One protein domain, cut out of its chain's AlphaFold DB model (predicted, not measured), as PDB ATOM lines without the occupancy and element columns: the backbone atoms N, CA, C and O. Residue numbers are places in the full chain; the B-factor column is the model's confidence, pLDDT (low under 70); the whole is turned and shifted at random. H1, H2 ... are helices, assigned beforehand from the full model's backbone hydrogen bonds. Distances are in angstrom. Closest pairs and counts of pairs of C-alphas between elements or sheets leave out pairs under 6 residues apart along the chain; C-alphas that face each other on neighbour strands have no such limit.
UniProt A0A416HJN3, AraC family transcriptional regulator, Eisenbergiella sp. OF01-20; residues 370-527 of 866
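Overview. This is residues 370 to 527 of the 866 residues of the protein "AraC family transcriptional regulator" of Eisenbergiella sp. OF01-20 (UniProt A0A416HJN3). An elongated bundle of helices is built round two long rods, H7 and H3, which run side by side, near each other, with the row of H4 and H5, one after the other, packed along both. H2 and then H1 follow each other along another side of H7, and the short H6 lies across one end of the bundle, packed on H3 and H5. The printed part has 158 residues with seven named helices, in the order H1 to H7, and no named strand; the class is all helix. The whole is compact, with a radius of gyration of the C-alphas of 17.3 A, and its C-alphas span 56 by 32 by 22 A along the three main axes.

Along the chain. The longest helix is H7, residues 497 to 527, 44.5 A from its first C-alpha at (197.164, 252.715, 324.387) to its last at (179.653, 245.559, 284.094). H3, residues 404 to 430, is 38.7 A long and begins with C-alpha 404 at (190.766, 244.159, 329.438). H4 holds residues 443 to 458 and is 21.0 A long; H5 holds residues 465 to 476 and is 16.7 A long. H1, residues 370 to 381, begins at C-alpha 370 (176.580, 235.208, 289.415) and is 15.9 A long. H2, residues 383 to 397, measures 21.6 A. H6, residues 489 to 495, is the shortest, at 10.1 A.

Arrangement. H2, H3, H4, H5 and H7 form a bundle, helices set along one another. H7 touches H5 with residues 499 to 513 alone, closest at the C-alphas of Val 510 and Thr 465, 5.1 A apart, at a shallow tilt of 15 degrees, opposite ways. With residues 513 to 517 alone it touches H4, closest at the C-alphas of Asn 513 and Lys 456, 5.4 A, at a shallow tilt of 9 degrees, opposite ways. H4 and H5 touch only at the corner by their link and run the same way at 7 degrees; the closest C-alphas are those of Tyr 457 and Thr 465, 4.6 A. H3 touches H5 at a shallow tilt of 21 degrees, opposite ways, with the C-alphas of Ile 419 and His 466 closest at 4.7 A. H3 and H4 form a helical hairpin, with the C-alphas of Cys 430 and Ser 450 closest at 4.7 A. H3 and H7 are near each other, with no pair of C-alphas within 8 A. H7 also touches H2, closest at the C-alphas of Arg 500 and Leu 396, 6.1 A, and H1, closest at the C-alphas of Leu 518 and Ile 377, 5.8 A. H1 and H2 meet only through their link. H2 and H3, a helical hairpin, only just touch, with 3 pairs of C-alphas within 8 A, the closest being Lys 395 and Thr 407 at 6.9 A; the tilt is steep, 40 degrees. H6 is about perpendicular to H3, at 77 degrees, and touches it closest at the C-alphas of Ala 491 and Glu 405, 4.6 A. H6 also touches H5, with the C-alphas of Ala 490 and Leu 476 closest at 4.7 A. Among the pairs that are apart are H1 and H3, and H2 and H5. In H1, H2, H4, H5, H6 and H7 every O i to N i+4 pair is within hydrogen-bond range; in H3, 18 of 23 are.

Size, cuts and confidence. The two C-alphas farthest apart are those of Pro 401 and Glu 441, 56.1 A, while the first and last printed C-alphas are 12.0 A apart. The printed part has no cut. The links from H3 to H4 and from H5 to H6 are long, with 12 residues each. The mean pLDDT of the printed part is 92.5, and residues 526 to 527 are under 70.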
ATOM      1  N   MET A 370     177.136 233.939 288.933       89.25
ATOM      2  CA  MET A 370     176.580 235.208 289.415       89.25
ATOM      3  C   MET A 370     175.848 235.036 290.743       89.25
ATOM      4  O   MET A 370     176.068 235.838 291.641       89.25
ATOM      5  N   ASP A 371     175.100 233.942 290.926       91.56
ATOM      6  CA  ASP A 371     174.451 233.643 292.213       91.56
ATOM      7  C   ASP A 371     175.470 233.562 293.362       91.56
ATOM      8  O   ASP A 371     175.209 234.041 294.469       91.56
ATOM      9  N   VAL A 372     176.654 232.993 293.088       95.75
ATOM     10  CA  VAL A 372     177.775 232.971 294.036       95.75
ATOM     11  C   VAL A 372     178.251 234.392 294.344       95.75
ATOM     12  O   VAL A 372     178.346 234.751 295.517       95.75
ATOM     13  N   LEU A 373     178.522 235.219 293.326       95.31
ATOM     14  CA  LEU A 373     178.977 236.600 293.543       95.31
ATOM     15  C   LEU A 373     177.944 237.436 294.307       95.31
ATOM     16  O   LEU A 373     178.310 238.164 295.229       95.31
ATOM     17  N   ASP A 374     176.661 237.297 293.985       91.25
ATOM     18  CA  ASP A 374     175.570 238.024 294.633       91.25
ATOM     19  C   ASP A 374     175.397 237.621 296.091       91.25
ATOM     20  O   ASP A 374     175.080 238.450 296.947       91.25
ATOM     21  N   ARG A 375     175.616 236.343 296.410       93.00
ATOM     22  CA  ARG A 375     175.622 235.881 297.797       93.00
ATOM     23  C   ARG A 375     176.782 236.495 298.579       93.00
ATOM     24  O   ARG A 375     176.555 237.000 299.673       93.00
ATOM     25  N   ILE A 376     177.978 236.552 297.991       96.00
ATOM     26  CA  ILE A 376     179.144 237.222 298.593       96.00
ATOM     27  C   ILE A 376     178.870 238.719 298.804       96.00
ATOM     28  O   ILE A 376     179.144 239.253 299.879       96.00
ATOM     29  N   ILE A 377     178.296 239.398 297.804       94.88
ATOM     30  CA  ILE A 377     177.911 240.815 297.885       94.88
ATOM     31  C   ILE A 377     176.932 241.041 299.037       94.88
ATOM     32  O   ILE A 377     177.135 241.956 299.834       94.88
ATOM     33  N   ARG A 378     175.890 240.211 299.157       92.56
ATOM     34  CA  ARG A 378     174.905 240.325 300.242       92.56
ATOM     35  C   ARG A 378     175.550 240.181 301.612       92.56
ATOM     36  O   ARG A 378     175.360 241.069 302.437       92.56
ATOM     37  N   THR A 379     176.395 239.170 301.815       94.12
ATOM     38  CA  THR A 379     177.133 239.004 303.076       94.12
ATOM     39  C   THR A 379     178.010 240.217 303.388       94.12
ATOM     40  O   THR A 379     177.897 240.788 304.467       94.12
ATOM     41  N   LEU A 380     178.845 240.660 302.442       95.75
ATOM     42  CA  LEU A 380     179.770 241.784 302.652       95.75
ATOM     43  C   LEU A 380     179.068 243.141 302.809       95.75
ATOM     44  O   LEU A 380     179.610 244.056 303.427       95.75
ATOM     45  N   SER A 381     177.883 243.302 302.221       93.69
ATOM     46  CA  SER A 381     177.078 244.524 302.334       93.69
ATOM     47  C   SER A 381     176.170 244.541 303.564       93.69
ATOM     48  O   SER A 381     175.520 245.558 303.826       93.69
ATOM     49  N   HIS A 382     176.117 243.441 304.322       93.00
ATOM     50  CA  HIS A 382     175.199 243.309 305.438       93.00
ATOM     51  C   HIS A 382     175.528 244.325 306.554       93.00
ATOM     52  O   HIS A 382     176.691 244.462 306.951       93.00
ATOM     53  N   PRO A 383     174.530 245.037 307.121       90.56
ATOM     54  CA  PRO A 383     174.773 246.101 308.102       90.56
ATOM     55  C   PRO A 383     175.514 245.661 309.370       90.56
ATOM     56  O   PRO A 383     176.130 246.497 310.039       90.56
ATOM     57  N   SER A 384     175.479 244.368 309.712       90.88
ATOM     58  CA  SER A 384     176.189 243.847 310.885       90.88
ATOM     59  C   SER A 384     177.711 243.975 310.773       90.88
ATOM     60  O   SER A 384     178.356 244.125 311.804       90.88
ATOM     61  N   HIS A 385     178.287 244.048 309.567       93.88
ATOM     62  CA  HIS A 385     179.723 244.314 309.384       93.88
ATOM     63  C   HIS A 385     180.103 245.705 309.890       93.88
ATOM     64  O   HIS A 385     181.033 245.860 310.678       93.88
ATOM     65  N   ALA A 386     179.336 246.724 309.492       91.25
ATOM     66  CA  ALA A 386     179.555 248.096 309.944       91.25
ATOM     67  C   ALA A 386     179.277 248.250 311.447       91.25
ATOM     68  O   ALA A 386     179.969 249.001 312.137       91.25
ATOM     69  N   LYS A 387     178.269 247.538 311.970       92.88
ATOM     70  CA  LYS A 387     177.999 247.485 313.411       92.88
ATOM     71  C   LYS A 387     179.196 246.893 314.164       92.88
ATOM     72  O   LYS A 387     179.707 247.547 315.067       92.88
ATOM     73  N   LEU A 388     179.687 245.729 313.739       94.12
ATOM     74  CA  LEU A 388     180.819 245.043 314.357       94.12
ATOM     75  C   LEU A 388     182.093 245.896 314.327       94.12
ATOM     76  O   LEU A 388     182.778 246.001 315.342       94.12
ATOM     77  N   GLU A 389     182.388 246.556 313.202       95.75
ATOM     78  CA  GLU A 389     183.516 247.489 313.111       95.75
ATOM     79  C   GLU A 389     183.408 248.583 314.182       95.75
ATOM     80  O   GLU A 389     184.364 248.822 314.920       95.75
ATOM     81  N   ASN A 390     182.240 249.216 314.320       95.38
ATOM     82  CA  ASN A 390     182.018 250.251 315.331       95.38
ATOM     83  C   ASN A 390     182.133 249.708 316.763       95.38
ATOM     84  O   ASN A 390     182.750 250.362 317.607       95.38
ATOM     85  N   ASP A 391     181.595 248.518 317.024       94.38
ATOM     86  CA  ASP A 391     181.633 247.875 318.340       94.38
ATOM     87  C   ASP A 391     183.072 247.535 318.752       94.38
ATOM     88  O   ASP A 391     183.476 247.810 319.885       94.38
ATOM     89  N   ILE A 392     183.890 247.038 317.819       95.81
ATOM     90  CA  ILE A 392     185.329 246.814 318.026       95.81
ATOM     91  C   ILE A 392     186.026 248.126 318.396       95.81
ATOM     92  O   ILE A 392     186.765 248.181 319.385       95.81
ATOM     93  N   MET A 393     185.786 249.201 317.634       97.31
ATOM     94  CA  MET A 393     186.410 250.500 317.907       97.31
ATOM     95  C   MET A 393     186.013 251.035 319.285       97.31
ATOM     96  O   MET A 393     186.882 251.496 320.027       97.31
ATOM     97  N   ALA A 394     184.727 250.949 319.632       96.56
ATOM     98  CA  ALA A 394     184.190 251.427 320.899       96.56
ATOM     99  C   ALA A 394     184.731 250.628 322.092       96.56
ATOM    100  O   ALA A 394     185.157 251.223 323.084       96.56
ATOM    101  N   LYS A 395     184.779 249.292 321.995       96.31
ATOM    102  CA  LYS A 395     185.313 248.437 323.065       96.31
ATOM    103  C   LYS A 395     186.801 248.669 323.294       96.31
ATOM    104  O   LYS A 395     187.223 248.766 324.442       96.31
ATOM    105  N   LEU A 396     187.587 248.853 322.232       97.62
ATOM    106  CA  LEU A 396     189.008 249.197 322.356       97.62
ATOM    107  C   LEU A 396     189.227 250.588 322.980       97.62
ATOM    108  O   LEU A 396     190.190 250.781 323.724       97.62
ATOM    109  N   ASP A 397     188.341 251.556 322.742       96.94
ATOM    110  CA  ASP A 397     188.413 252.869 323.404       96.94
ATOM    111  C   ASP A 397     188.032 252.806 324.892       96.94
ATOM    112  O   ASP A 397     188.549 253.586 325.694       96.94
ATOM    113  N   ALA A 398     187.176 251.854 325.268       96.75
ATOM    114  CA  ALA A 398     186.646 251.686 326.620       96.75
ATOM    115  C   ALA A 398     187.443 250.705 327.507       96.75
ATOM    116  O   ALA A 398     186.964 250.338 328.583       96.75
ATOM    117  N   VAL A 399     188.640 250.275 327.091       97.81
ATOM    118  CA  VAL A 399     189.454 249.318 327.864       97.81
ATOM    119  C   VAL A 399     189.888 249.903 329.214       97.81
ATOM    120  O   VAL A 399     190.541 250.947 329.281       97.81
ATOM    121  N   THR A 400     189.604 249.163 330.282       96.94
ATOM    122  CA  THR A 400     190.033 249.393 331.666       96.94
ATOM    123  C   THR A 400     190.673 248.120 332.240       96.94
ATOM    124  O   THR A 400     190.542 247.045 331.651       96.94
ATOM    125  N   PRO A 401     191.371 248.183 333.391       96.12
ATOM    126  CA  PRO A 401     191.888 246.983 334.056       96.12
ATOM    127  C   PRO A 401     190.827 245.913 334.339       96.12
ATOM    128  O   PRO A 401     191.156 244.733 334.342       96.12
ATOM    129  N   GLU A 402     189.574 246.314 334.553       95.31
ATOM    130  CA  GLU A 402     188.466 245.418 334.888       95.31
ATOM    131  C   GLU A 402     187.915 244.650 333.678       95.31
ATOM    132  O   GLU A 402     187.441 243.534 333.856       95.31
ATOM    133  N   ASN A 403     187.980 245.211 332.462       95.38
ATOM    134  CA  ASN A 403     187.386 244.613 331.252       95.38
ATOM    135  C   ASN A 403     188.415 244.191 330.180       95.38
ATOM    136  O   ASN A 403     188.039 243.686 329.118       95.38
ATOM    137  N   ALA A 404     189.713 244.410 330.423       95.31
ATOM    138  CA  ALA A 404     190.766 244.159 329.438       95.31
ATOM    139  C   ALA A 404     190.869 242.682 329.028       95.31
ATOM    140  O   ALA A 404     191.186 242.396 327.877       95.31
ATOM    141  N   GLU A 405     190.614 241.753 329.950       93.69
ATOM    142  CA  GLU A 405     190.644 240.313 329.672       93.69
ATOM    143  C   GLU A 405     189.510 239.898 328.731       93.69
ATOM    144  O   GLU A 405     189.776 239.348 327.665       93.69
ATOM    145  N   GLU A 406     188.271 240.263 329.064       92.94
ATOM    146  CA  GLU A 406     187.089 240.019 328.229       92.94
ATOM    147  C   GLU A 406     187.238 240.659 326.840       92.94
ATOM    148  O   GLU A 406     187.000 240.021 325.816       92.94
ATOM    149  N   THR A 407     187.722 241.905 326.786       95.31
ATOM    150  CA  THR A 407     187.965 242.590 325.510       95.31
ATOM    151  C   THR A 407     189.022 241.857 324.688       95.31
ATOM    152  O   THR A 407     188.859 241.703 323.480       95.31
ATOM    153  N   ALA A 408     190.097 241.370 325.313       94.81
ATOM    154  CA  ALA A 408     191.129 240.612 324.613       94.81
ATOM    155  C   ALA A 408     190.598 239.275 324.077       94.81
ATOM    156  O   ALA A 408     190.937 238.915 322.949       94.81
ATOM    157  N   MET A 409     189.753 238.574 324.843       91.62
ATOM    158  CA  MET A 409     189.086 237.339 324.408       91.62
ATOM    159  C   MET A 409     188.202 237.596 323.189       91.62
ATOM    160  O   MET A 409     188.364 236.925 322.172       91.62
ATOM    161  N   MET A 410     187.366 238.636 323.243       91.94
ATOM    162  CA  MET A 410     186.519 239.039 322.119       91.94
ATOM    163  C   MET A 410     187.345 239.378 320.870       91.94
ATOM    164  O   MET A 410     187.046 238.886 319.784       91.94
ATOM    165  N   MET A 411     188.411 240.180 321.003       94.56
ATOM    166  CA  MET A 411     189.280 240.502 319.862       94.56
ATOM    167  C   MET A 411     189.946 239.247 319.293       94.56
ATOM    168  O   MET A 411     190.056 239.120 318.076       94.56
ATOM    169  N   CYS A 412     190.390 238.324 320.149       92.38
ATOM    170  CA  CYS A 412     191.008 237.072 319.724       92.38
ATOM    171  C   CYS A 412     190.033 236.206 318.915       92.38
ATOM    172  O   CYS A 412     190.414 235.761 317.832       92.38
ATOM    173  N   GLY A 413     188.798 236.034 319.404       89.69
ATOM    174  CA  GLY A 413     187.740 235.262 318.743       89.69
ATOM    175  C   GLY A 413     187.357 235.843 317.383       89.69
ATOM    176  O   GLY A 413     187.511 235.166 316.369       89.69
ATOM    177  N   ILE A 414     187.006 237.136 317.336       92.50
ATOM    178  CA  ILE A 414     186.659 237.837 316.084       92.50
ATOM    179  C   ILE A 414     187.793 237.762 315.062       92.50
ATOM    180  O   ILE A 414     187.548 237.669 313.866       92.50
ATOM    181  N   THR A 415     189.047 237.846 315.515       93.88
ATOM    182  CA  THR A 415     190.209 237.799 314.617       93.88
ATOM    183  C   THR A 415     190.433 236.395 314.051       93.88
ATOM    184  O   THR A 415     190.939 236.282 312.939       93.88
ATOM    185  N   GLY A 416     190.062 235.338 314.782       91.06
ATOM    186  CA  GLY A 416     190.320 233.951 314.391       91.06
ATOM    187  C   GLY A 416     189.638 233.550 313.085       91.06
ATOM    188  O   GLY A 416     190.292 233.002 312.203       91.06
ATOM    189  N   VAL A 417     188.364 233.906 312.919       92.25
ATOM    190  CA  VAL A 417     187.581 233.560 311.720       92.25
ATOM    191  C   VAL A 417     188.182 234.142 310.429       92.25
ATOM    192  O   VAL A 417     188.507 233.367 309.532       92.25
ATOM    193  N   PRO A 418     188.421 235.462 310.283       94.38
ATOM    194  CA  PRO A 418     188.972 236.030 309.054       94.38
ATOM    195  C   PRO A 418     190.434 235.647 308.776       94.38
ATOM    196  O   PRO A 418     190.846 235.776 307.622       94.38
ATOM    197  N   ILE A 419     191.217 235.169 309.762       92.25
ATOM    198  CA  ILE A 419     192.533 234.553 309.480       92.25
ATOM    199  C   ILE A 419     192.335 233.389 308.512       92.25
ATOM    200  O   ILE A 419     193.022 233.305 307.500       92.25
ATOM    201  N   GLU A 420     191.386 232.510 308.798       91.44
ATOM    202  CA  GLU A 420     191.173 231.291 308.026       91.44
ATOM    203  C   GLU A 420     190.221 231.517 306.844       91.44
ATOM    204  O   GLU A 420     190.573 231.291 305.685       91.44
ATOM    205  N   ALA A 421     189.035 232.057 307.113       93.69
ATOM    206  CA  ALA A 421     187.945 232.177 306.153       93.69
ATOM    207  C   ALA A 421     188.318 233.018 304.918       93.69
ATOM    208  O   ALA A 421     187.995 232.650 303.787       93.69
ATOM    209  N   ARG A 422     189.066 234.121 305.090       94.88
ATOM    210  CA  ARG A 422     189.520 234.944 303.951       94.88
ATOM    211  C   ARG A 422     190.662 234.304 303.171       94.88
ATOM    212  O   ARG A 422     190.768 234.546 301.968       94.88
ATOM    213  N   TRP A 423     191.477 233.468 303.816       93.94
ATOM    214  CA  TRP A 423     192.455 232.648 303.104       93.94
ATOM    215  C   TRP A 423     191.746 231.638 302.199       93.94
ATOM    216  O   TRP A 423     192.026 231.600 301.002       93.94
ATOM    217  N   HIS A 424     190.740 230.930 302.713       94.06
ATOM    218  CA  HIS A 424     189.914 230.026 301.910       94.06
ATOM    219  C   HIS A 424     189.197 230.721 300.752       94.06
ATOM    220  O   HIS A 424     189.220 230.208 299.634       94.06
ATOM    221  N   ALA A 425     188.620 231.904 300.989       96.00
ATOM    222  CA  ALA A 425     188.016 232.708 299.928       96.00
ATOM    223  C   ALA A 425     189.021 233.025 298.816       96.00
ATOM    224  O   ALA A 425     188.715 232.896 297.631       96.00
ATOM    225  N   ALA A 426     190.245 233.406 299.180       94.69
ATOM    226  CA  ALA A 426     191.275 233.685 298.196       94.69
ATOM    227  C   ALA A 426     191.723 232.433 297.434       94.69
ATOM    228  O   ALA A 426     191.807 232.491 296.208       94.69
ATOM    229  N   GLU A 427     191.951 231.304 298.107       91.19
ATOM    230  CA  GLU A 427     192.293 230.030 297.453       91.19
ATOM    231  C   GLU A 427     191.187 229.582 296.480       91.19
ATOM    232  O   GLU A 427     191.473 229.139 295.363       91.19
ATOM    233  N   ALA A 428     189.916 229.788 296.844       94.19
ATOM    234  CA  ALA A 428     188.776 229.483 295.986       94.19
ATOM    235  C   ALA A 428     188.753 230.318 294.690       94.19
ATOM    236  O   ALA A 428     188.386 229.800 293.638       94.19
ATOM    237  N   PHE A 429     189.172 231.586 294.722       93.25
ATOM    238  CA  PHE A 429     189.244 232.429 293.517       93.25
ATOM    239  C   PHE A 429     190.591 232.353 292.782       93.25
ATOM    240  O   PHE A 429     190.654 232.702 291.604       93.25
ATOM    241  N   CYS A 430     191.666 231.913 293.441       88.88
ATOM    242  CA  CYS A 430     193.000 231.802 292.839       88.88
ATOM    243  C   CYS A 430     193.267 230.446 292.177       88.88
ATOM    244  O   CYS A 430     194.168 230.342 291.340       88.88
ATOM    245  N   SER A 431     192.503 229.406 292.516       83.31
ATOM    246  CA  SER A 431     192.575 228.144 291.783       83.31
ATOM    247  C   SER A 431     191.914 228.268 290.409       83.31
ATOM    248  O   SER A 431     190.813 228.796 290.262       83.31
ATOM    249  N   MET A 432     192.584 227.736 289.386       76.69
ATOM    250  CA  MET A 432     192.041 227.683 288.028       76.69
ATOM    251  C   MET A 432     190.975 226.597 287.869       76.69
ATOM    252  O   MET A 432     190.123 226.709 286.988       76.69
ATOM    253  N   ASP A 433     191.000 225.575 288.722       80.44
ATOM    254  CA  ASP A 433     190.175 224.377 288.592       80.44
ATOM    255  C   ASP A 433     189.630 223.962 289.966       80.44
ATOM    256  O   ASP A 433     190.303 223.304 290.764       80.44
ATOM    257  N   ASN A 434     188.434 224.457 290.278       89.75
ATOM    258  CA  ASN A 434     187.637 224.079 291.437       89.75
ATOM    259  C   ASN A 434     186.142 224.285 291.142       89.75
ATOM    260  O   ASN A 434     185.741 224.710 290.058       89.75
ATOM    261  N   MET A 435     185.288 224.004 292.127       93.94
ATOM    262  CA  MET A 435     183.839 224.061 291.921       93.94
ATOM    263  C   MET A 435     183.314 225.455 291.540       93.94
ATOM    264  O   MET A 435     182.338 225.512 290.796       93.94
ATOM    265  N   ILE A 436     183.948 226.545 292.000       95.12
ATOM    266  CA  ILE A 436     183.569 227.929 291.659       95.12
ATOM    267  C   ILE A 436     184.100 228.310 290.275       95.12
ATOM    268  O   ILE A 436     183.348 228.828 289.448       95.12
ATOM    269  N   SER A 437     185.382 228.057 289.997       89.88
ATOM    270  CA  SER A 437     186.012 228.444 288.732       89.88
ATOM    271  C   SER A 437     185.362 227.743 287.536       89.88
ATOM    272  O   SER A 437     185.278 228.333 286.460       89.88
ATOM    273  N   CYS A 438     184.837 226.533 287.732       90.38
ATOM    274  CA  CYS A 438     184.124 225.756 286.721       90.38
ATOM    275  C   CYS A 438     182.679 226.226 286.450       90.38
ATOM    276  O   CYS A 438     181.988 225.596 285.654       90.38
ATOM    277  N   LEU A 439     182.188 227.292 287.096       91.12
ATOM    278  CA  LEU A 439     180.862 227.871 286.807       91.12
ATOM    279  C   LEU A 439     180.879 228.941 285.706       91.12
ATOM    280  O   LEU A 439     179.820 229.390 285.273       91.12
ATOM    281  N   THR A 440     182.055 229.383 285.266       88.19
ATOM    282  CA  THR A 440     182.199 230.359 284.181       88.19
ATOM    283  C   THR A 440     183.371 229.983 283.289       88.19
ATOM    284  O   THR A 440     184.350 229.412 283.756       88.19
ATOM    285  N   GLU A 441     183.308 230.329 282.009       88.62
ATOM    286  CA  GLU A 441     184.423 230.184 281.062       88.62
ATOM    287  C   GLU A 441     185.143 231.524 280.814       88.62
ATOM    288  O   GLU A 441     186.111 231.604 280.054       88.62
ATOM    289  N   GLU A 442     184.697 232.611 281.455       88.50
ATOM    290  CA  GLU A 442     185.224 233.952 281.205       88.50
ATOM    291  C   GLU A 442     186.584 234.173 281.885       88.50
ATOM    292  O   GLU A 442     186.691 234.626 283.026       88.50
ATOM    293  N   GLN A 443     187.660 233.893 281.151       86.56
ATOM    294  CA  GLN A 443     189.022 233.964 281.684       86.56
ATOM    295  C   GLN A 443     189.422 235.359 282.191       86.56
ATOM    296  O   GLN A 443     190.141 235.468 283.181       86.56
ATOM    297  N   ALA A 444     188.959 236.427 281.533       86.44
ATOM    298  CA  ALA A 444     189.255 237.798 281.949       86.44
ATOM    299  C   ALA A 444     188.652 238.114 283.325       86.44
ATOM    300  O   ALA A 444     189.326 238.698 284.177       86.44
ATOM    301  N   LEU A 445     187.415 237.669 283.556       87.12
ATOM    302  CA  LEU A 445     186.734 237.802 284.836       87.12
ATOM    303  C   LEU A 445     187.426 236.976 285.926       87.12
ATOM    304  O   LEU A 445     187.731 237.518 286.988       87.12
ATOM    305  N   LYS A 446     187.761 235.709 285.637       89.25
ATOM    306  CA  LYS A 446     188.518 234.845 286.560       89.25
ATOM    307  C   LYS A 446     189.827 235.496 286.995       89.25
ATOM    308  O   LYS A 446     190.091 235.601 288.186       89.25
ATOM    309  N   SER A 447     190.626 235.979 286.044       89.56
ATOM    310  CA  SER A 447     191.906 236.630 286.346       89.56
ATOM    311  C   SER A 447     191.729 237.923 287.143       89.56
ATOM    312  O   SER A 447     192.486 238.164 288.077       89.56
ATOM    313  N   ARG A 448     190.713 238.735 286.824       91.81
ATOM    314  CA  ARG A 448     190.404 239.970 287.559       91.81
ATOM    315  C   ARG A 448     190.046 239.690 289.021       91.81
ATOM    316  O   ARG A 448     190.576 240.355 289.910       91.81
ATOM    317  N   LEU A 449     189.169 238.717 289.265       94.06
ATOM    318  CA  LEU A 449     188.751 238.354 290.619       94.06
ATOM    319  C   LEU A 449     189.859 237.619 291.379       94.06
ATOM    320  O   LEU A 449     190.109 237.953 292.531       94.06
ATOM    321  N   SER A 450     190.606 236.722 290.734       93.12
ATOM    322  CA  SER A 450     191.795 236.100 291.330       93.12
ATOM    323  C   SER A 450     192.789 237.153 291.835       93.12
ATOM    324  O   SER A 450     193.167 237.126 293.004       93.12
ATOM    325  N   ASP A 451     193.140 238.139 291.002       92.81
ATOM    326  CA  ASP A 451     194.048 239.227 291.380       92.81
ATOM    327  C   ASP A 451     193.527 240.054 292.562       92.81
ATOM    328  O   ASP A 451     194.306 240.460 293.430       92.81
ATOM    329  N   LEU A 452     192.226 240.354 292.572       95.38
ATOM    330  CA  LEU A 452     191.572 241.114 293.636       95.38
ATOM    331  C   LEU A 452     191.664 240.365 294.968       95.38
ATOM    332  O   LEU A 452     192.187 240.907 295.942       95.38
ATOM    333  N   PHE A 453     191.168 239.130 294.994       96.06
ATOM    334  CA  PHE A 453     191.113 238.301 296.194       96.06
ATOM    335  C   PHE A 453     192.512 237.996 296.723       96.06
ATOM    336  O   PHE A 453     192.759 238.152 297.919       96.06
ATOM    337  N   PHE A 454     193.460 237.682 295.835       94.12
ATOM    338  CA  PHE A 454     194.862 237.514 296.200       94.12
ATOM    339  C   PHE A 454     195.400 238.755 296.921       94.12
ATOM    340  O   PHE A 454     195.835 238.674 298.068       94.12
ATOM    341  N   LYS A 455     195.307 239.934 296.287       94.06
ATOM    342  CA  LYS A 455     195.861 241.190 296.826       94.06
ATOM    343  C   LYS A 455     195.230 241.611 298.144       94.06
ATOM    344  O   LYS A 455     195.920 242.228 298.954       94.06
ATOM    345  N   LYS A 456     193.933 241.358 298.321       96.75
ATOM    346  CA  LYS A 456     193.165 241.819 299.482       96.75
ATOM    347  C   LYS A 456     193.202 240.860 300.654       96.75
ATOM    348  O   LYS A 456     193.155 241.324 301.789       96.75
ATOM    349  N   TYR A 457     193.339 239.563 300.410       96.94
ATOM    350  CA  TYR A 457     193.226 238.587 301.483       96.94
ATOM    351  C   TYR A 457     194.512 237.834 301.798       96.94
ATOM    352  O   TYR A 457     194.705 237.560 302.976       96.94
ATOM    353  N   ILE A 458     195.404 237.552 300.837       93.81
ATOM    354  CA  ILE A 458     196.538 236.628 301.080       93.81
ATOM    355  C   ILE A 458     197.897 237.062 300.508       93.81
ATOM    356  O   ILE A 458     198.877 236.342 300.660       93.81
ATOM    357  N   ALA A 459     197.991 238.210 299.836       89.81
ATOM    358  CA  ALA A 459     199.257 238.688 299.288       89.81
ATOM    359  C   ALA A 459     200.215 239.111 300.409       89.81
ATOM    360  O   ALA A 459     200.014 240.163 301.008       89.81
ATOM    361  N   ASP A 460     201.266 238.323 300.645       82.25
ATOM    362  CA  ASP A 460     202.260 238.575 301.692       82.25
ATOM    363  C   ASP A 460     202.715 240.043 301.761       82.25
ATOM    364  O   ASP A 460     203.142 240.640 300.767       82.25
ATOM    365  N   HIS A 461     202.717 240.594 302.978       78.44
ATOM    366  CA  HIS A 461     203.252 241.926 303.291       78.44
ATOM    367  C   HIS A 461     202.546 243.099 302.583       78.44
ATOM    368  O   HIS A 461     203.143 244.169 302.433       78.44
ATOM    369  N   ASN A 462     201.283 242.937 302.198       78.69
ATOM    370  CA  ASN A 462     200.503 243.910 301.436       78.69
ATOM    371  C   ASN A 462     199.273 244.449 302.194       78.69
ATOM    372  O   ASN A 462     198.302 244.876 301.573       78.69
ATOM    373  N   ASP A 463     199.302 244.436 303.532       91.06
ATOM    374  CA  ASP A 463     198.147 244.811 304.367       91.06
ATOM    375  C   ASP A 463     196.873 244.024 303.974       91.06
ATOM    376  O   ASP A 463     195.744 244.508 304.005       91.06
ATOM    377  N   GLU A 464     197.087 242.768 303.608       95.06
ATOM    378  CA  GLU A 464     196.117 241.731 303.301       95.06
ATOM    379  C   GLU A 464     195.453 241.186 304.573       95.06
ATOM    380  O   GLU A 464     196.101 241.074 305.616       95.06
ATOM    381  N   THR A 465     194.171 240.819 304.505       97.12
ATOM    382  CA  THR A 465     193.398 240.427 305.698       97.12
ATOM    383  C   THR A 465     194.033 239.276 306.485       97.12
ATOM    384  O   THR A 465     194.180 239.404 307.699       97.12
ATOM    385  N   HIS A 466     194.484 238.203 305.825       93.81
ATOM    386  CA  HIS A 466     195.108 237.054 306.495       93.81
ATOM    387  C   HIS A 466     196.313 237.478 307.351       93.81
ATOM    388  O   HIS A 466     196.352 237.254 308.563       93.81
ATOM    389  N   GLY A 467     197.288 238.162 306.744       94.25
ATOM    390  CA  GLY A 467     198.491 238.616 307.441       94.25
ATOM    391  C   GLY A 467     198.221 239.723 308.463       94.25
ATOM    392  O   GLY A 467     198.877 239.781 309.506       94.25
ATOM    393  N   VAL A 468     197.248 240.601 308.210       96.88
ATOM    394  CA  VAL A 468     196.817 241.643 309.154       96.88
ATOM    395  C   VAL A 468     196.218 241.030 310.413       96.88
ATOM    396  O   VAL A 468     196.593 241.439 311.514       96.88
ATOM    397  N   CYS A 469     195.374 240.011 310.289       96.12
ATOM    398  CA  CYS A 469     194.805 239.339 311.449       96.12
ATOM    399  C   CYS A 469     195.868 238.577 312.266       96.12
ATOM    400  O   CYS A 469     195.872 238.668 313.495       96.12
ATOM    401  N   TRP A 470     196.874 237.968 311.624       94.25
ATOM    402  CA  TRP A 470     198.047 237.433 312.338       94.25
ATOM    403  C   TRP A 470     198.809 238.501 313.140       94.25
ATOM    404  O   TRP A 470     199.300 238.231 314.241       94.25
ATOM    405  N   LYS A 471     198.916 239.733 312.620       95.62
ATOM    406  CA  LYS A 471     199.516 240.859 313.362       95.62
ATOM    407  C   LYS A 471     198.666 241.226 314.585       95.62
ATOM    408  O   LYS A 471     199.246 241.487 315.640       95.62
ATOM    409  N   ILE A 472     197.334 241.209 314.473       96.81
ATOM    410  CA  ILE A 472     196.418 241.460 315.602       96.81
ATOM    411  C   ILE A 472     196.627 240.408 316.701       96.81
ATOM    412  O   ILE A 472     196.890 240.776 317.847       96.81
ATOM    413  N   TRP A 473     196.620 239.114 316.364       95.88
ATOM    414  CA  TRP A 473     196.917 238.041 317.323       95.88
ATOM    415  C   TRP A 473     198.281 238.223 318.003       95.88
ATOM    416  O   TRP A 473     198.376 238.173 319.232       95.88
ATOM    417  N   ARG A 474     199.334 238.570 317.252       95.25
ATOM    418  CA  ARG A 474     200.662 238.849 317.829       95.25
ATOM    419  C   ARG A 474     200.653 240.025 318.813       95.25
ATOM    420  O   ARG A 474     201.361 239.981 319.824       95.25
ATOM    421  N   LEU A 475     199.873 241.073 318.543       96.62
ATOM    422  CA  LEU A 475     199.710 242.213 319.455       96.62
ATOM    423  C   LEU A 475     198.986 241.820 320.742       96.62
ATOM    424  O   LEU A 475     199.331 242.352 321.795       96.62
ATOM    425  N   LEU A 476     198.083 240.843 320.685       96.00
ATOM    426  CA  LEU A 476     197.466 240.216 321.859       96.00
ATOM    427  C   LEU A 476     198.390 239.195 322.550       96.00
ATOM    428  O   LEU A 476     198.112 238.768 323.664       96.00
ATOM    429  N   GLY A 477     199.529 238.849 321.942       94.25
ATOM    430  CA  GLY A 477     200.454 237.843 322.466       94.25
ATOM    431  C   GLY A 477     200.012 236.406 322.192       94.25
ATOM    432  O   GLY A 477     200.381 235.517 322.953       94.25
ATOM    433  N   VAL A 478     199.219 236.200 321.141       93.44
ATOM    434  CA  VAL A 478     198.757 234.897 320.656       93.44
ATOM    435  C   VAL A 478     199.665 234.434 319.516       93.44
ATOM    436  O   VAL A 478     199.952 235.205 318.593       93.44
ATOM    437  N   GLY A 479     200.121 233.182 319.573       89.75
ATOM    438  CA  GLY A 479     201.021 232.607 318.574       89.75
ATOM    439  C   GLY A 479     201.307 231.117 318.798       89.75
ATOM    440  O   GLY A 479     200.752 230.514 319.719       89.75
ATOM    441  N   PRO A 480     202.190 230.507 317.986       88.00
ATOM    442  CA  PRO A 480     202.561 229.097 318.124       88.00
ATOM    443  C   PRO A 480     203.066 228.740 319.529       88.00
ATOM    444  O   PRO A 480     202.776 227.666 320.049       88.00
ATOM    445  N   GLU A 481     203.783 229.659 320.178       89.25
ATOM    446  CA  GLU A 481     204.291 229.512 321.543       89.25
ATOM    447  C   GLU A 481     203.193 229.451 322.614       89.25
ATOM    448  O   GLU A 481     203.439 228.927 323.700       89.25
ATOM    449  N   THR A 482     201.991 229.958 322.320       88.31
ATOM    450  CA  THR A 482     200.812 229.858 323.196       88.31
ATOM    451  C   THR A 482     199.848 228.759 322.754       88.31
ATOM    452  O   THR A 482     198.777 228.617 323.338       88.31
ATOM    453  N   GLY A 483     200.197 227.986 321.718       84.69
ATOM    454  CA  GLY A 483     199.272 227.053 321.073       84.69
ATOM    455  C   GLY A 483     198.064 227.758 320.456       84.69
ATOM    456  O   GLY A 483     196.997 227.162 320.391       84.69
ATOM    457  N   TYR A 484     198.224 229.028 320.066       85.50
ATOM    458  CA  TYR A 484     197.165 229.917 319.575       85.50
ATOM    459  C   TYR A 484     196.058 230.234 320.592       85.50
ATOM    460  O   TYR A 484     195.030 230.799 320.236       85.50
ATOM    461  N   TRP A 485     196.297 229.962 321.875       85.00
ATOM    462  CA  TRP A 485     195.395 230.361 322.950       85.00
ATOM    463  C   TRP A 485     195.723 231.756 323.468       85.00
ATOM    464  O   TRP A 485     196.887 232.182 323.504       85.00
ATOM    465  N   ILE A 486     194.683 232.454 323.920       89.38
ATOM    466  CA  ILE A 486     194.835 233.699 324.663       89.38
ATOM    467  C   ILE A 486     195.461 233.432 326.035       89.38
ATOM    468  O   ILE A 486     195.206 232.413 326.675       89.38
ATOM    469  N   THR A 487     196.301 234.355 326.500       89.88
ATOM    470  CA  THR A 487     196.968 234.256 327.805       89.88
ATOM    471  C   THR A 487     196.652 235.480 328.665       89.88
ATOM    472  O   THR A 487     196.309 236.531 328.115       89.88
ATOM    473  N   PRO A 488     196.855 235.424 329.998       87.69
ATOM    474  CA  PRO A 488     196.677 236.591 330.873       87.69
ATOM    475  C   PRO A 488     197.534 237.813 330.491       87.69
ATOM    476  O   PRO A 488     197.304 238.923 330.973       87.69
ATOM    477  N   GLU A 489     198.548 237.637 329.639       91.31
ATOM    478  CA  GLU A 489     199.361 238.736 329.122       91.31
ATOM    479  C   GLU A 489     198.594 239.620 328.124       91.31
ATOM    480  O   GLU A 489     198.884 240.813 328.023       91.31
ATOM    481  N   ALA A 490     197.584 239.081 327.436       93.81
ATOM    482  CA  ALA A 490     196.789 239.817 326.455       93.81
ATOM    483  C   ALA A 490     196.084 241.034 327.081       93.81
ATOM    484  O   ALA A 490     196.143 242.137 326.534       93.81
ATOM    485  N   ALA A 491     195.524 240.868 328.284       93.69
ATOM    486  CA  ALA A 491     194.905 241.954 329.041       93.69
ATOM    487  C   ALA A 491     195.911 243.078 329.353       93.69
ATOM    488  O   ALA A 491     195.628 244.258 329.142       93.69
ATOM    489  N   LYS A 492     197.132 242.726 329.786       94.44
ATOM    490  CA  LYS A 492     198.189 243.716 330.065       94.44
ATOM    491  C   LYS A 492     198.612 244.468 328.809       94.44
ATOM    492  O   LYS A 492     198.860 245.671 328.867       94.44
ATOM    493  N   ARG A 493     198.676 243.772 327.674       96.19
ATOM    494  CA  ARG A 493     198.995 244.374 326.376       96.19
ATOM    495  C   ARG A 493     197.908 245.338 325.922       96.19
ATOM    496  O   ARG A 493     198.256 246.411 325.438       96.19
ATOM    497  N   LEU A 494     196.630 245.017 326.131       96.12
ATOM    498  CA  LEU A 494     195.530 245.933 325.826       96.12
ATOM    499  C   LEU A 494     195.492 247.160 326.735       96.12
ATOM    500  O   LEU A 494     195.011 248.194 326.293       96.12
ATOM    501  N   LEU A 495     196.034 247.129 327.956       96.25
ATOM    502  CA  LEU A 495     196.132 248.343 328.784       96.25
ATOM    503  C   LEU A 495     197.065 249.409 328.187       96.25
ATOM    504  O   LEU A 495     196.903 250.597 328.480       96.25
ATOM    505  N   ASN A 496     197.979 249.022 327.295       96.75
ATOM    506  CA  ASN A 496     198.833 249.937 326.551       96.75
ATOM    507  C   ASN A 496     198.038 250.634 325.410       96.75
ATOM    508  O   ASN A 496     197.555 249.952 324.500       96.75
ATOM    509  N   PRO A 497     197.896 251.979 325.421       95.50
ATOM    510  CA  PRO A 497     197.164 252.715 324.387       95.50
ATOM    511  C   PRO A 497     197.735 252.561 322.974       95.50
ATOM    512  O   PRO A 497     196.965 252.501 322.015       95.50
ATOM    513  N   GLU A 498     199.056 252.478 322.818       97.31
ATOM    514  CA  GLU A 498     199.703 252.247 321.527       97.31
ATOM    515  C   GLU A 498     199.294 250.893 320.930       97.31
ATOM    516  O   GLU A 498     198.973 250.829 319.743       97.31
ATOM    517  N   THR A 499     199.213 249.838 321.752       97.62
ATOM    518  CA  THR A 499     198.713 248.521 321.317       97.62
ATOM    519  C   THR A 499     197.280 248.623 320.802       97.62
ATOM    520  O   THR A 499     196.979 248.130 319.717       97.62
ATOM    521  N   ARG A 500     196.388 249.293 321.548       97.88
ATOM    522  CA  ARG A 500     194.977 249.443 321.147       97.88
ATOM    523  C   ARG A 500     194.835 250.226 319.851       97.88
ATOM    524  O   ARG A 500     194.089 249.812 318.970       97.88
ATOM    525  N   ASN A 501     195.573 251.324 319.709       97.69
ATOM    526  CA  ASN A 501     195.550 252.139 318.496       97.69
ATOM    527  C   ASN A 501     196.019 251.357 317.267       97.69
ATOM    528  O   ASN A 501     195.428 251.496 316.196       97.69
ATOM    529  N   GLU A 502     197.041 250.513 317.420       98.12
ATOM    530  CA  GLU A 502     197.501 249.665 316.324       98.12
ATOM    531  C   GLU A 502     196.485 248.569 315.986       98.12
ATOM    532  O   GLU A 502     196.179 248.378 314.812       98.12
ATOM    533  N   ILE A 503     195.872 247.916 316.980       98.31
ATOM    534  CA  ILE A 503     194.792 246.941 316.741       98.31
ATOM    535  C   ILE A 503     193.619 247.599 315.997       98.31
ATOM    536  O   ILE A 503     193.153 247.056 314.997       98.31
ATOM    537  N   LYS A 504     193.189 248.803 316.403       98.31
ATOM    538  CA  LYS A 504     192.151 249.571 315.688       98.31
ATOM    539  C   LYS A 504     192.547 249.849 314.238       98.31
ATOM    540  O   LYS A 504     191.726 249.695 313.339       98.31
ATOM    541  N   ARG A 505     193.795 250.264 313.990       98.25
ATOM    542  CA  ARG A 505     194.302 250.510 312.628       98.25
ATOM    543  C   ARG A 505     194.250 249.238 311.780       98.25
ATOM    544  O   ARG A 505     193.820 249.306 310.634       98.25
ATOM    545  N   LEU A 506     194.662 248.105 312.343       98.19
ATOM    546  CA  LEU A 506     194.667 246.811 311.660       98.19
ATOM    547  C   LEU A 506     193.245 246.322 311.351       98.19
ATOM    548  O   LEU A 506     192.992 245.925 310.221       98.19
ATOM    549  N   PHE A 507     192.289 246.441 312.276       98.31
ATOM    550  CA  PHE A 507     190.891 246.108 311.975       98.31
ATOM    551  C   PHE A 507     190.307 246.972 310.854       98.31
ATOM    552  O   PHE A 507     189.635 246.442 309.976       98.31
ATOM    553  N   ARG A 508     190.610 248.278 310.811       97.88
ATOM    554  CA  ARG A 508     190.164 249.139 309.695       97.88
ATOM    555  C   ARG A 508     190.653 248.618 308.349       97.88
ATOM    556  O   ARG A 508     189.893 248.642 307.393       97.88
ATOM    557  N   ILE A 509     191.882 248.104 308.287       97.88
ATOM    558  CA  ILE A 509     192.421 247.488 307.070       97.88
ATOM    559  C   ILE A 509     191.612 246.246 306.674       97.88
ATOM    560  O   ILE A 509     191.278 246.105 305.501       97.88
ATOM    561  N   VAL A 510     191.259 245.381 307.631       97.94
ATOM    562  CA  VAL A 510     190.418 244.195 307.376       97.94
ATOM    563  C   VAL A 510     189.088 244.601 306.734       97.94
ATOM    564  O   VAL A 510     188.756 244.121 305.651       97.94
ATOM    565  N   PHE A 511     188.370 245.548 307.344       97.94
ATOM    566  CA  PHE A 511     187.093 246.036 306.811       97.94
ATOM    567  C   PHE A 511     187.251 246.811 305.492       97.94
ATOM    568  O   PHE A 511     186.394 246.714 304.615       97.94
ATOM    569  N   ASP A 512     188.339 247.560 305.300       97.50
ATOM    570  CA  ASP A 512     188.627 248.256 304.040       97.50
ATOM    571  C   ASP A 512     188.919 247.282 302.892       97.50
ATOM    572  O   ASP A 512     188.539 247.543 301.747       97.50
ATOM    573  N   ASN A 513     189.556 246.145 303.178       97.94
ATOM    574  CA  ASN A 513     189.757 245.082 302.199       97.94
ATOM    575  C   ASN A 513     188.424 244.453 301.785       97.94
ATOM    576  O   ASN A 513     188.171 244.337 300.585       97.94
ATOM    577  N   ASP A 514     187.548 244.142 302.741       98.06
ATOM    578  CA  ASP A 514     186.196 243.638 302.470       98.06
ATOM    579  C   ASP A 514     185.358 244.642 301.665       98.06
ATOM    580  O   ASP A 514     184.745 244.281 300.659       98.06
ATOM    581  N   ARG A 515     185.409 245.936 302.013       97.75
ATOM    582  CA  ARG A 515     184.775 247.012 301.229       97.75
ATOM    583  C   ARG A 515     185.319 247.100 299.803       97.75
ATOM    584  O   ARG A 515     184.552 247.347 298.873       97.75
ATOM    585  N   ALA A 516     186.626 246.920 299.611       96.31
ATOM    586  CA  ALA A 516     187.238 246.936 298.284       96.31
ATOM    587  C   ALA A 516     186.795 245.733 297.437       96.31
ATOM    588  O   ALA A 516     186.515 245.902 296.250       96.31
ATOM    589  N   VAL A 517     186.692 244.547 298.046       97.75
ATOM    590  CA  VAL A 517     186.155 243.352 297.384       97.75
ATOM    591  C   VAL A 517     184.690 243.562 297.014       97.75
ATOM    592  O   VAL A 517     184.333 243.402 295.849       97.75
ATOM    593  N   LEU A 518     183.862 244.024 297.955       97.12
ATOM    594  CA  LEU A 518     182.453 244.348 297.720       97.12
ATOM    595  C   LEU A 518     182.277 245.326 296.553       97.12
ATOM    596  O   LEU A 518     181.447 245.095 295.674       97.12
ATOM    597  N   ALA A 519     183.054 246.411 296.526       93.25
ATOM    598  CA  ALA A 519     182.973 247.417 295.472       93.25
ATOM    599  C   ALA A 519     183.276 246.827 294.088       93.25
ATOM    600  O   ALA A 519     182.567 247.120 293.124       93.25
ATOM    601  N   GLU A 520     184.297 245.976 293.996       93.12
ATOM    602  CA  GLU A 520     184.709 245.362 292.738       93.12
ATOM    603  C   GLU A 520     183.733 244.277 292.271       93.12
ATOM    604  O   GLU A 520     183.375 244.255 291.095       93.12
ATOM    605  N   LEU A 521     183.231 243.435 293.181       93.88
ATOM    606  CA  LEU A 521     182.182 242.458 292.875       93.88
ATOM    607  C   LEU A 521     180.908 243.150 292.387       93.88
ATOM    608  O   LEU A 521     180.372 242.806 291.338       93.88
ATOM    609  N   THR A 522     180.485 244.209 293.082       88.69
ATOM    610  CA  THR A 522     179.347 245.035 292.660       88.69
ATOM    611  C   THR A 522     179.590 245.626 291.266       88.69
ATOM    612  O   THR A 522     178.671 245.697 290.452       88.69
ATOM    613  N   ALA A 523     180.815 246.069 290.960       81.69
ATOM    614  CA  ALA A 523     181.163 246.602 289.644       81.69
ATOM    615  C   ALA A 523     181.172 245.522 288.550       81.69
ATOM    616  O   ALA A 523     180.771 245.806 287.424       81.69
ATOM    617  N   VAL A 524     181.607 244.302 288.866       80.19
ATOM    618  CA  VAL A 524     181.542 243.135 287.974       80.19
ATOM    619  C   VAL A 524     180.092 242.786 287.651       80.19
ATOM    620  O   VAL A 524     179.753 242.740 286.470       80.19
ATOM    621  N   CYS A 525     179.228 242.648 288.662       71.88
ATOM    622  CA  CYS A 525     177.806 242.360 288.443       71.88
ATOM    623  C   CYS A 525     177.097 243.479 287.667       71.88
ATOM    624  O   CYS A 525     176.181 243.219 286.898       71.88
ATOM    625  N   LYS A 526     177.575 244.727 287.774       64.38
ATOM    626  CA  LYS A 526     177.084 245.867 286.979       64.38
ATOM    627  C   LYS A 526     177.701 245.995 285.577       64.38
ATOM    628  O   LYS A 526     177.180 246.760 284.775       64.38
ATOM    629  N   GLY A 527     178.833 245.344 285.298       45.94
ATOM    630  CA  GLY A 527     179.653 245.559 284.094       45.94
ATOM    631  C   GLY A 527     179.541 244.473 283.017       45.94
ATOM    632  O   GLY A 527     179.985 244.691 281.889       45.94
TER     633      GLY A 527